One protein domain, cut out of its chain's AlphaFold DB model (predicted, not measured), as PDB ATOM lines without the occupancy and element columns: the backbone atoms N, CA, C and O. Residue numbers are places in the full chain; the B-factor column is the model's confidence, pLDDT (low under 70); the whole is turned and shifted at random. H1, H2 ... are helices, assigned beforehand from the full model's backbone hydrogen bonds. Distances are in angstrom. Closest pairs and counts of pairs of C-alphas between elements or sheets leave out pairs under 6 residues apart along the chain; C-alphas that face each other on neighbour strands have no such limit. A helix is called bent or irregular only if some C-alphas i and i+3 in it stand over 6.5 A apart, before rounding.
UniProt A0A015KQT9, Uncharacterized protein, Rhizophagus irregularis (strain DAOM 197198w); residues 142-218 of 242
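AT A GLANCE: This is residues 142 to 218 of the 242 residues of an uncharacterized protein of Rhizophagus irregularis (strain DAOM 197198w) (UniProt A0A015KQT9). Two long helices, H1 and H2, make a V, with short H3 beside H1. Residues 182 to 196 swing back from H2 to H3 round an empty middle; residues 174 to 193 stick out. The 77 printed residues, all helix in class, hold H1, H2, H3 in that order; the whole is loose, radius of gyration of the C-alphas 14.4 A, spans 39 by 27 by 26 A.

HOW THE PARTS SIT: H1, residues 142 to 159, touches H2, residues 163 to 181, with residues 154 to 158 alone, closest C-alphas Ala 158 and Gln 166, 5.9 A; this helical hairpin has a steep tilt of 40 degrees, opposite ways. H1 touches H3, residues 197 to 206, closest C-alphas Ala 146 and Leu 197, 5.2 A, at a shallow tilt of 26 degrees, the same way. H2 and H3 are apart. Every O i to N i+4 pair is within hydrogen-bond range in H1 and H3, 13 of 15 in H2.

IN THESE COORDINATES: H1, 25.8 A long, begins at C-alpha 142 (139.913, 124.553, 103.396). H2, 26.6 A, has a kink of 26 degrees near residue 175, and is neither bent nor irregular, but only just: C-alphas 172 and 175 are 6.4 A apart. H3, 14.4 A, ends at C-alpha 206 (133.706, 111.709, 90.234).

THE WHOLE: The C-alphas farthest apart, Glu 161 and Asn 189, are 42.3 A apart. The printed part has no cut; the link H2 to H3 is long. The pLDDT is under 70 in residues 183 to 192 and 210 to 218.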
ATOM      1  N   ASP A 142     139.957 125.738 104.272       75.94
ATOM      2  CA  ASP A 142     139.913 124.553 103.396       75.94
ATOM      3  C   ASP A 142     139.840 123.242 104.182       75.94
ATOM      4  O   ASP A 142     139.064 122.356 103.832       75.94
ATOM      5  N   THR A 143     140.582 123.130 105.290       82.69
ATOM      6  CA  THR A 143     140.569 121.931 106.140       82.69
ATOM      7  C   THR A 143     139.186 121.674 106.732       82.69
ATOM      8  O   THR A 143     138.693 120.548 106.697       82.69
ATOM      9  N   LYS A 144     138.526 122.716 107.255       85.12
ATOM     10  CA  LYS A 144     137.182 122.593 107.830       85.12
ATOM     11  C   LYS A 144     136.173 122.194 106.757       85.12
ATOM     12  O   LYS A 144     135.378 121.289 106.980       85.12
ATOM     13  N   GLU A 145     136.206 122.852 105.603       86.75
ATOM     14  CA  GLU A 145     135.270 122.576 104.512       86.75
ATOM     15  C   GLU A 145     135.488 121.186 103.900       86.75
ATOM     16  O   GLU A 145     134.518 120.499 103.575       86.75
ATOM     17  N   ALA A 146     136.738 120.725 103.816       87.12
ATOM     18  CA  ALA A 146     137.068 119.379 103.364       87.12
ATOM     19  C   ALA A 146     136.538 118.324 104.343       87.12
ATOM     20  O   ALA A 146     135.897 117.361 103.921       87.12
ATOM     21  N   LEU A 147     136.732 118.533 105.650       88.94
ATOM     22  CA  LEU A 147     136.169 117.666 106.687       88.94
ATOM     23  C   LEU A 147     134.636 117.673 106.666       88.94
ATOM     24  O   LEU A 147     134.024 116.616 106.793       88.94
ATOM     25  N   GLU A 148     133.999 118.830 106.458       89.62
ATOM     26  CA  GLU A 148     132.546 118.911 106.281       89.62
ATOM     27  C   GLU A 148     132.090 118.094 105.064       89.62
ATOM     28  O   GLU A 148     131.128 117.335 105.172       89.62
ATOM     29  N   ALA A 149     132.782 118.190 103.926       86.88
ATOM     30  CA  ALA A 149     132.460 117.408 102.733       86.88
ATOM     31  C   ALA A 149     132.593 115.896 102.965       86.88
ATOM     32  O   ALA A 149     131.686 115.141 102.610       86.88
ATOM     33  N   ILE A 150     133.668 115.461 103.628       89.81
ATOM     34  CA  ILE A 150     133.876 114.057 104.012       89.81
ATOM     35  C   ILE A 150     132.786 113.594 104.988       89.81
ATOM     36  O   ILE A 150     132.240 112.507 104.824       89.81
ATOM     37  N   ARG A 151     132.403 114.428 105.964       90.19
ATOM     38  CA  ARG A 151     131.312 114.127 106.901       90.19
ATOM     39  C   ARG A 151     129.993 113.867 106.171       90.19
ATOM     40  O   ARG A 151     129.326 112.885 106.482       90.19
ATOM     41  N   TYR A 152     129.600 114.732 105.232       87.19
ATOM     42  CA  TYR A 152     128.361 114.531 104.467       87.19
ATOM     43  C   TYR A 152     128.410 113.251 103.635       87.19
ATOM     44  O   TYR A 152     127.427 112.519 103.591       87.19
ATOM     45  N   TRP A 153     129.562 112.958 103.033       87.50
ATOM     46  CA  TRP A 153     129.768 111.717 102.298       87.50
ATOM     47  C   TRP A 153     129.592 110.472 103.182       87.50
ATOM     48  O   TRP A 153     128.861 109.555 102.809       87.50
ATOM     49  N   ILE A 154     130.190 110.455 104.378       90.25
ATOM     50  CA  ILE A 154     130.031 109.349 105.339       90.25
ATOM     51  C   ILE A 154     128.556 109.173 105.722       90.25
ATOM     52  O   ILE A 154     128.060 108.047 105.740       90.25
ATOM     53  N   LEU A 155     127.841 110.273 105.984       89.50
ATOM     54  CA  LEU A 155     126.416 110.237 106.325       89.50
ATOM     55  C   LEU A 155     125.558 109.664 105.184       89.50
ATOM     56  O   LEU A 155     124.648 108.873 105.431       89.50
ATOM     57  N   GLU A 156     125.856 110.030 103.936       84.19
ATOM     58  CA  GLU A 156     125.174 109.486 102.756       84.19
ATOM     59  C   GLU A 156     125.403 107.973 102.627       84.19
ATOM     60  O   GLU A 156     124.466 107.224 102.364       84.19
ATOM     61  N   VAL A 157     126.622 107.485 102.882       85.44
ATOM     62  CA  VAL A 157     126.893 106.040 102.836       85.44
ATOM     63  C   VAL A 157     126.195 105.297 103.973       85.44
ATOM     64  O   VAL A 157     125.579 104.259 103.720       85.44
ATOM     65  N   ALA A 158     126.226 105.839 105.192       87.44
ATOM     66  CA  ALA A 158     125.562 105.252 106.356       87.44
ATOM     67  C   ALA A 158     124.040 105.122 106.172       87.44
ATOM     68  O   ALA A 158     123.433 104.195 106.696       87.44
ATOM     69  N   THR A 159     123.429 106.024 105.400       86.38
ATOM     70  CA  THR A 159     121.988 106.008 105.095       86.38
ATOM     71  C   THR A 159     121.642 105.269 103.797       86.38
ATOM     72  O   THR A 159     120.466 105.099 103.484       86.38
ATOM     73  N   SER A 160     122.641 104.809 103.037       83.25
ATOM     74  CA  SER A 160     122.432 104.051 101.799       83.25
ATOM     75  C   SER A 160     122.146 102.571 102.062       83.25
ATOM     76  O   SER A 160     122.615 102.010 103.043       83.25
ATOM     77  N   GLU A 161     121.488 101.882 101.130       86.12
ATOM     78  CA  GLU A 161     121.243 100.425 101.210       86.12
ATOM     79  C   GLU A 161     122.498  99.570 100.919       86.12
ATOM     80  O   GLU A 161     122.451  98.341 100.859       86.12
ATOM     81  N   LYS A 162     123.654 100.204 100.692       84.75
ATOM     82  CA  LYS A 162     124.876  99.532 100.238       84.75
ATOM     83  C   LYS A 162     125.712  99.036 101.420       84.75
ATOM     84  O   LYS A 162     126.763  99.607 101.704       84.75
ATOM     85  N   LEU A 163     125.302  97.930 102.046       89.69
ATOM     86  CA  LEU A 163     125.993  97.323 103.204       89.69
ATOM     87  C   LEU A 163     127.511  97.172 103.003       89.69
ATOM     88  O   LEU A 163     128.293  97.624 103.830       89.69
ATOM     89  N   ILE A 164     127.945  96.666 101.842       89.25
ATOM     90  CA  ILE A 164     129.376  96.502 101.519       89.25
ATOM     91  C   ILE A 164     130.148  97.831 101.617       89.25
ATOM     92  O   ILE A 164     131.321  97.855 101.984       89.25
ATOM     93  N   TRP A 165     129.523  98.952 101.250       83.88
ATOM     94  CA  TRP A 165     130.156 100.269 101.348       83.88
ATOM     95  C   TRP A 165     130.224 100.748 102.794       83.88
ATOM     96  O   TRP A 165     131.245 101.307 103.188       83.88
ATOM     97  N   GLN A 166     129.176 100.497 103.578       86.69
ATOM     98  CA  GLN A 166     129.154 100.811 105.005       86.69
ATOM     99  C   GLN A 166     130.263 100.055 105.745       86.69
ATOM    100  O   GLN A 166     131.075 100.682 106.421       86.69
ATOM    101  N   GLU A 167     130.364  98.740 105.537       91.12
ATOM    102  CA  GLU A 167     131.394  97.886 106.139       91.12
ATOM    103  C   GLU A 167     132.805  98.344 105.756       91.12
ATOM    104  O   GLU A 167     133.665  98.505 106.620       91.12
ATOM    105  N   LYS A 168     133.047  98.623 104.466       90.00
ATOM    106  CA  LYS A 168     134.356  99.093 103.982       90.00
ATOM    107  C   LYS A 168     134.753 100.440 104.571       90.00
ATOM    108  O   LYS A 168     135.910 100.612 104.949       90.00
ATOM    109  N   ILE A 169     133.825 101.396 104.631       89.50
ATOM    110  CA  ILE A 169     134.106 102.712 105.214       89.50
ATOM    111  C   ILE A 169     134.358 102.581 106.710       89.50
ATOM    112  O   ILE A 169     135.334 103.144 107.197       89.50
ATOM    113  N   LEU A 170     133.537 101.814 107.430       91.19
ATOM    114  CA  LEU A 170     133.721 101.603 108.862       91.19
ATOM    115  C   LEU A 170     135.086 100.965 109.150       91.19
ATOM    116  O   LEU A 170     135.851 101.498 109.952       91.19
ATOM    117  N   ALA A 171     135.437  99.899 108.427       91.31
ATOM    118  CA  ALA A 171     136.735  99.241 108.548       91.31
ATOM    119  C   ALA A 171     137.913 100.185 108.244       91.31
ATOM    120  O   ALA A 171     138.955 100.083 108.884       91.31
ATOM    121  N   ALA A 172     137.756 101.121 107.302       89.31
ATOM    122  CA  ALA A 172     138.781 102.114 106.981       89.31
ATOM    123  C   ALA A 172     138.880 103.248 108.020       89.31
ATOM    124  O   ALA A 172     139.970 103.771 108.246       89.31
ATOM    125  N   LEU A 173     137.769 103.637 108.656       90.69
ATOM    126  CA  LEU A 173     137.729 104.729 109.635       90.69
ATOM    127  C   LEU A 173     138.181 104.303 111.037       90.69
ATOM    128  O   LEU A 173     138.764 105.120 111.747       90.69
ATOM    129  N   VAL A 174     137.961 103.049 111.442       88.38
ATOM    130  CA  VAL A 174     138.362 102.551 112.772       88.38
ATOM    131  C   VAL A 174     139.864 102.759 113.049       88.38
ATOM    132  O   VAL A 174     140.189 103.340 114.085       88.38
ATOM    133  N   PRO A 175     140.799 102.406 112.141       88.19
ATOM    134  CA  PRO A 175     142.219 102.701 112.332       88.19
ATOM    135  C   PRO A 175     142.522 104.198 112.470       88.19
ATOM    136  O   PRO A 175     143.397 104.579 113.245       88.19
ATOM    137  N   VAL A 176     141.789 105.058 111.753       86.00
ATOM    138  CA  VAL A 176     141.957 106.518 111.831       86.00
ATOM    139  C   VAL A 176     141.580 107.032 113.220       86.00
ATOM    140  O   VAL A 176     142.299 107.863 113.772       86.00
ATOM    141  N   LEU A 177     140.509 106.507 113.823       82.44
ATOM    142  CA  LEU A 177     140.121 106.850 115.195       82.44
ATOM    143  C   LEU A 177     141.216 106.480 116.198       82.44
ATOM    144  O   LEU A 177     141.525 107.282 117.079       82.44
ATOM    145  N   SER A 178     141.847 105.315 116.033       81.00
ATOM    146  CA  SER A 178     142.979 104.899 116.871       81.00
ATOM    147  C   SER A 178     144.166 105.857 116.746       81.00
ATOM    148  O   SER A 178     144.742 106.232 117.765       81.00
ATOM    149  N   ILE A 179     144.492 106.308 115.528       80.12
ATOM    150  CA  ILE A 179     145.571 107.282 115.278       80.12
ATOM    151  C   ILE A 179     145.266 108.625 115.952       80.12
ATOM    152  O   ILE A 179     146.134 109.192 116.605       80.12
ATOM    153  N   VAL A 180     144.038 109.133 115.818       79.25
ATOM    154  CA  VAL A 180     143.640 110.425 116.407       79.25
ATOM    155  C   VAL A 180     143.583 110.357 117.938       79.25
ATOM    156  O   VAL A 180     143.881 111.344 118.604       79.25
ATOM    157  N   SER A 181     143.228 109.198 118.499       75.88
ATOM    158  CA  SER A 181     143.115 108.995 119.953       75.88
ATOM    159  C   SER A 181     144.470 108.823 120.645       75.88
ATOM    160  O   SER A 181     144.608 109.098 121.836       75.88
ATOM    161  N   GLN A 182     145.487 108.367 119.917       70.62
ATOM    162  CA  GLN A 182     146.854 108.261 120.410       70.62
ATOM    163  C   GLN A 182     147.566 109.600 120.166       70.62
ATOM    164  O   GLN A 182     148.276 109.758 119.180       70.62
ATOM    165  N   GLU A 183     147.413 110.574 121.075       56.81
ATOM    166  CA  GLU A 183     148.027 111.923 120.993       56.81
ATOM    167  C   GLU A 183     149.548 111.930 120.704       56.81
ATOM    168  O   GLU A 183     150.131 112.954 120.342       56.81
ATOM    169  N   LYS A 184     150.224 110.789 120.861       56.12
ATOM    170  CA  LYS A 184     151.665 110.624 120.685       56.12
ATOM    171  C   LYS A 184     151.965 109.790 119.442       56.12
ATOM    172  O   LYS A 184     152.002 108.575 119.562       56.12
ATOM    173  N   THR A 185     152.236 110.451 118.305       49.38
ATOM    174  CA  THR A 185     153.239 110.126 117.239       49.38
ATOM    175  C   THR A 185     152.827 110.575 115.822       49.38
ATOM    176  O   THR A 185     152.911 109.819 114.865       49.38
ATOM    177  N   ILE A 186     152.458 111.844 115.624       51.28
ATOM    178  CA  ILE A 186     152.591 112.473 114.284       51.28
ATOM    179  C   ILE A 186     153.696 113.550 114.286       51.28
ATOM    180  O   ILE A 186     154.199 113.954 113.243       51.28
ATOM    181  N   VAL A 187     154.191 113.944 115.465       46.31
ATOM    182  CA  VAL A 187     155.230 114.981 115.631       46.31
ATOM    183  C   VAL A 187     156.657 114.427 115.461       46.31
ATOM    184  O   VAL A 187     157.589 114.871 116.123       46.31
ATOM    185  N   GLN A 188     156.863 113.450 114.575       43.03
ATOM    186  CA  GLN A 188     158.206 113.122 114.086       43.03
ATOM    187  C   GLN A 188     158.340 113.575 112.626       43.03
ATOM    188  O   GLN A 188     158.102 112.837 111.678       43.03
ATOM    189  N   ASN A 189     158.719 114.850 112.496       44.44
ATOM    190  CA  ASN A 189     159.479 115.482 111.408       44.44
ATOM    191  C   ASN A 189     158.977 115.482 109.954       44.44
ATOM    192  O   ASN A 189     159.650 116.091 109.126       44.44
ATOM    193  N   ASN A 190     157.797 114.956 109.625       49.09
ATOM    194  CA  ASN A 190     157.234 115.131 108.282       49.09
ATOM    195  C   ASN A 190     156.091 116.152 108.293       49.09
ATOM    196  O   ASN A 190     155.120 116.028 109.036       49.09
ATOM    197  N   LYS A 191     156.217 117.191 107.464       55.81
ATOM    198  CA  LYS A 191     155.167 118.185 107.228       55.81
ATOM    199  C   LYS A 191     153.911 117.451 106.740       55.81
ATOM    200  O   LYS A 191     153.954 116.819 105.692       55.81
ATOM    201  N   ILE A 192     152.817 117.514 107.500       64.56
ATOM    202  CA  ILE A 192     151.542 116.907 107.095       64.56
ATOM    203  C   ILE A 192     151.050 117.644 105.847       64.56
ATOM    204  O   ILE A 192     150.706 118.827 105.912       64.56
ATOM    205  N   GLU A 193     151.029 116.957 104.709       70.12
ATOM    206  CA  GLU A 193     150.440 117.486 103.483       70.12
ATOM    207  C   GLU A 193     148.927 117.268 103.510       70.12
ATOM    208  O   GLU A 193     148.424 116.146 103.418       70.12
ATOM    209  N   ILE A 194     148.194 118.368 103.664       77.00
ATOM    210  CA  ILE A 194     146.731 118.383 103.666       77.00
ATOM    211  C   ILE A 194     146.258 118.582 102.221       77.00
ATOM    212  O   ILE A 194     146.728 119.514 101.560       77.00
ATOM    213  N   PRO A 195     145.332 117.751 101.713       80.88
ATOM    214  CA  PRO A 195     144.800 117.941 100.376       80.88
ATOM    215  C   PRO A 195     143.943 119.212 100.323       80.88
ATOM    216  O   PRO A 195     143.133 119.475 101.210       80.88
ATOM    217  N   PHE A 196     144.087 119.982  99.248       85.06
ATOM    218  CA  PHE A 196     143.227 121.125  98.954       85.06
ATOM    219  C   PHE A 196     141.758 120.708  98.818       85.06
ATOM    220  O   PHE A 196     141.440 119.670  98.225       85.06
ATOM    221  N   LEU A 197     140.855 121.575  99.291       87.69
ATOM    222  CA  LEU A 197     139.405 121.371  99.228       87.69
ATOM    223  C   LEU A 197     138.938 120.996  97.816       87.69
ATOM    224  O   LEU A 197     138.155 120.065  97.636       87.69
ATOM    225  N   PHE A 198     139.462 121.692  96.806       89.06
ATOM    226  CA  PHE A 198     139.107 121.468  95.409       89.06
ATOM    227  C   PHE A 198     139.314 120.009  94.967       89.06
ATOM    228  O   PHE A 198     138.443 119.444  94.301       89.06
ATOM    229  N   MET A 199     140.414 119.374  95.388       88.62
ATOM    230  CA  MET A 199     140.710 117.973  95.063       88.62
ATOM    231  C   MET A 199     139.682 117.032  95.685       88.62
ATOM    232  O   MET A 199     139.138 116.170  94.994       88.62
ATOM    233  N   ILE A 200     139.356 117.240  96.965       88.69
ATOM    234  CA  ILE A 200     138.335 116.458  97.672       88.69
ATOM    235  C   ILE A 200     136.986 116.573  96.958       88.69
ATOM    236  O   ILE A 200     136.334 115.565  96.689       88.69
ATOM    237  N   LEU A 201     136.588 117.785  96.572       90.81
ATOM    238  CA  LEU A 201     135.314 118.010  95.891       90.81
ATOM    239  C   LEU A 201     135.268 117.382  94.490       90.81
ATOM    240  O   LEU A 201     134.211 116.884  94.094       90.81
ATOM    241  N   ILE A 202     136.385 117.347  93.752       90.38
ATOM    242  CA  ILE A 202     136.474 116.595  92.490       90.38
ATOM    243  C   ILE A 202     136.288 115.101  92.746       90.38
ATOM    244  O   ILE A 202     135.457 114.486  92.084       90.38
ATOM    245  N   ILE A 203     137.027 114.524  93.698       88.44
ATOM    246  CA  ILE A 203     136.973 113.088  94.011       88.44
ATOM    247  C   ILE A 203     135.541 112.671  94.352       88.44
ATOM    248  O   ILE A 203     135.024 111.720  93.766       88.44
ATOM    249  N   LEU A 204     134.874 113.424  95.232       88.44
ATOM    250  CA  LEU A 204     133.480 113.171  95.600       88.44
ATOM    251  C   LEU A 204     132.556 113.237  94.377       88.44
ATOM    252  O   LEU A 204     131.749 112.334  94.164       88.44
ATOM    253  N   THR A 205     132.722 114.251  93.525       88.00
ATOM    254  CA  THR A 205     131.899 114.408  92.314       88.00
ATOM    255  C   THR A 205     132.114 113.260  91.322       88.00
ATOM    256  O   THR A 205     131.153 112.731  90.765       88.00
ATOM    257  N   LEU A 206     133.360 112.827  91.117       85.50
ATOM    258  CA  LEU A 206     133.706 111.709  90.234       85.50
ATOM    259  C   LEU A 206     133.177 110.368  90.754       85.50
ATOM    260  O   LEU A 206     132.735 109.530  89.966       85.50
ATOM    261  N   ALA A 207     133.164 110.191  92.074       82.62
ATOM    262  CA  ALA A 207     132.520 109.068  92.743       82.62
ATOM    263  C   ALA A 207     130.977 109.176  92.764       82.62
ATOM    264  O   ALA A 207     130.309 108.300  93.309       82.62
ATOM    265  N   LYS A 208     130.413 110.199  92.100       79.25
ATOM    266  CA  LYS A 208     128.977 110.498  91.976       79.25
ATOM    267  C   LYS A 208     128.289 110.837  93.302       79.25
ATOM    268  O   LYS A 208     127.080 110.665  93.414       79.25
ATOM    269  N   PHE A 209     129.037 111.365  94.266       76.25
ATOM    270  CA  PHE A 209     128.481 111.916  95.498       76.25
ATOM    271  C   PHE A 209     128.095 113.377  95.298       76.25
ATOM    272  O   PHE A 209     128.890 114.199  94.827       76.25
ATOM    273  N   ASN A 210     126.856 113.711  95.650       61.12
ATOM    274  CA  ASN A 210     126.321 115.046  95.431       61.12
ATOM    275  C   ASN A 210     126.625 115.955  96.627       61.12
ATOM    276  O   ASN A 210     125.774 116.200  97.482       61.12
ATOM    277  N   TYR A 211     127.843 116.494  96.677       62.31
ATOM    278  CA  TYR A 211     128.170 117.537  97.646       62.31
ATOM    279  C   TYR A 211     127.638 118.899  97.178       62.31
ATOM    280  O   TYR A 211     128.293 119.634  96.424       62.31
ATOM    281  N   ASN A 212     126.448 119.255  97.661       58.03
ATOM    282  CA  ASN A 212     125.865 120.575  97.461       58.03
ATOM    283  C   ASN A 212     125.975 121.391  98.756       58.03
ATOM    284  O   ASN A 212     125.254 121.150  99.722       58.03
ATOM    285  N   SER A 213     126.877 122.376  98.783       51.16
ATOM    286  CA  SER A 213     127.112 123.225  99.963       51.16
ATOM    287  C   SER A 213     125.891 124.063 100.372       51.16
ATOM    288  O   SER A 213     125.856 124.590 101.480       51.16
ATOM    289  N   SER A 214     124.870 124.158  99.510       45.00
ATOM    290  CA  SER A 214     123.567 124.759  99.818       45.00
ATOM    291  C   SER A 214     122.754 123.963 100.843       45.00
ATOM    292  O   SER A 214     121.884 124.536 101.486       45.00
ATOM    293  N   ASN A 215     123.056 122.674 101.032       41.75
ATOM    294  CA  ASN A 215     122.436 121.823 102.049       41.75
ATOM    295  C   ASN A 215     123.206 121.860 103.376       41.75
ATOM    296  O   ASN A 215     123.089 120.928 104.172       41.75
ATOM    297  N   LYS A 216     124.010 122.910 103.628       43.34
ATOM    298  CA  LYS A 216     124.612 123.141 104.944       43.34
ATOM    299  C   LYS A 216     123.497 123.067 105.986       43.34
ATOM    300  O   LYS A 216     122.639 123.947 106.038       43.34
ATOM    301  N   LEU A 217     123.516 122.018 106.811       38.47
ATOM    302  CA  LEU A 217     122.725 121.974 108.030       38.47
ATOM    303  C   LEU A 217     123.041 123.273 108.770       38.47
ATOM    304  O   LEU A 217     124.204 123.524 109.100       38.47
ATOM    305  N   ASN A 218     122.036 124.129 108.946       33.56
ATOM    306  CA  ASN A 218     122.203 125.371 109.684       33.56
ATOM    307  C   ASN A 218     122.820 125.001 111.037       33.56
ATOM    308  O   ASN A 218     122.204 124.270 111.807       33.56
TER     309      ASN A 218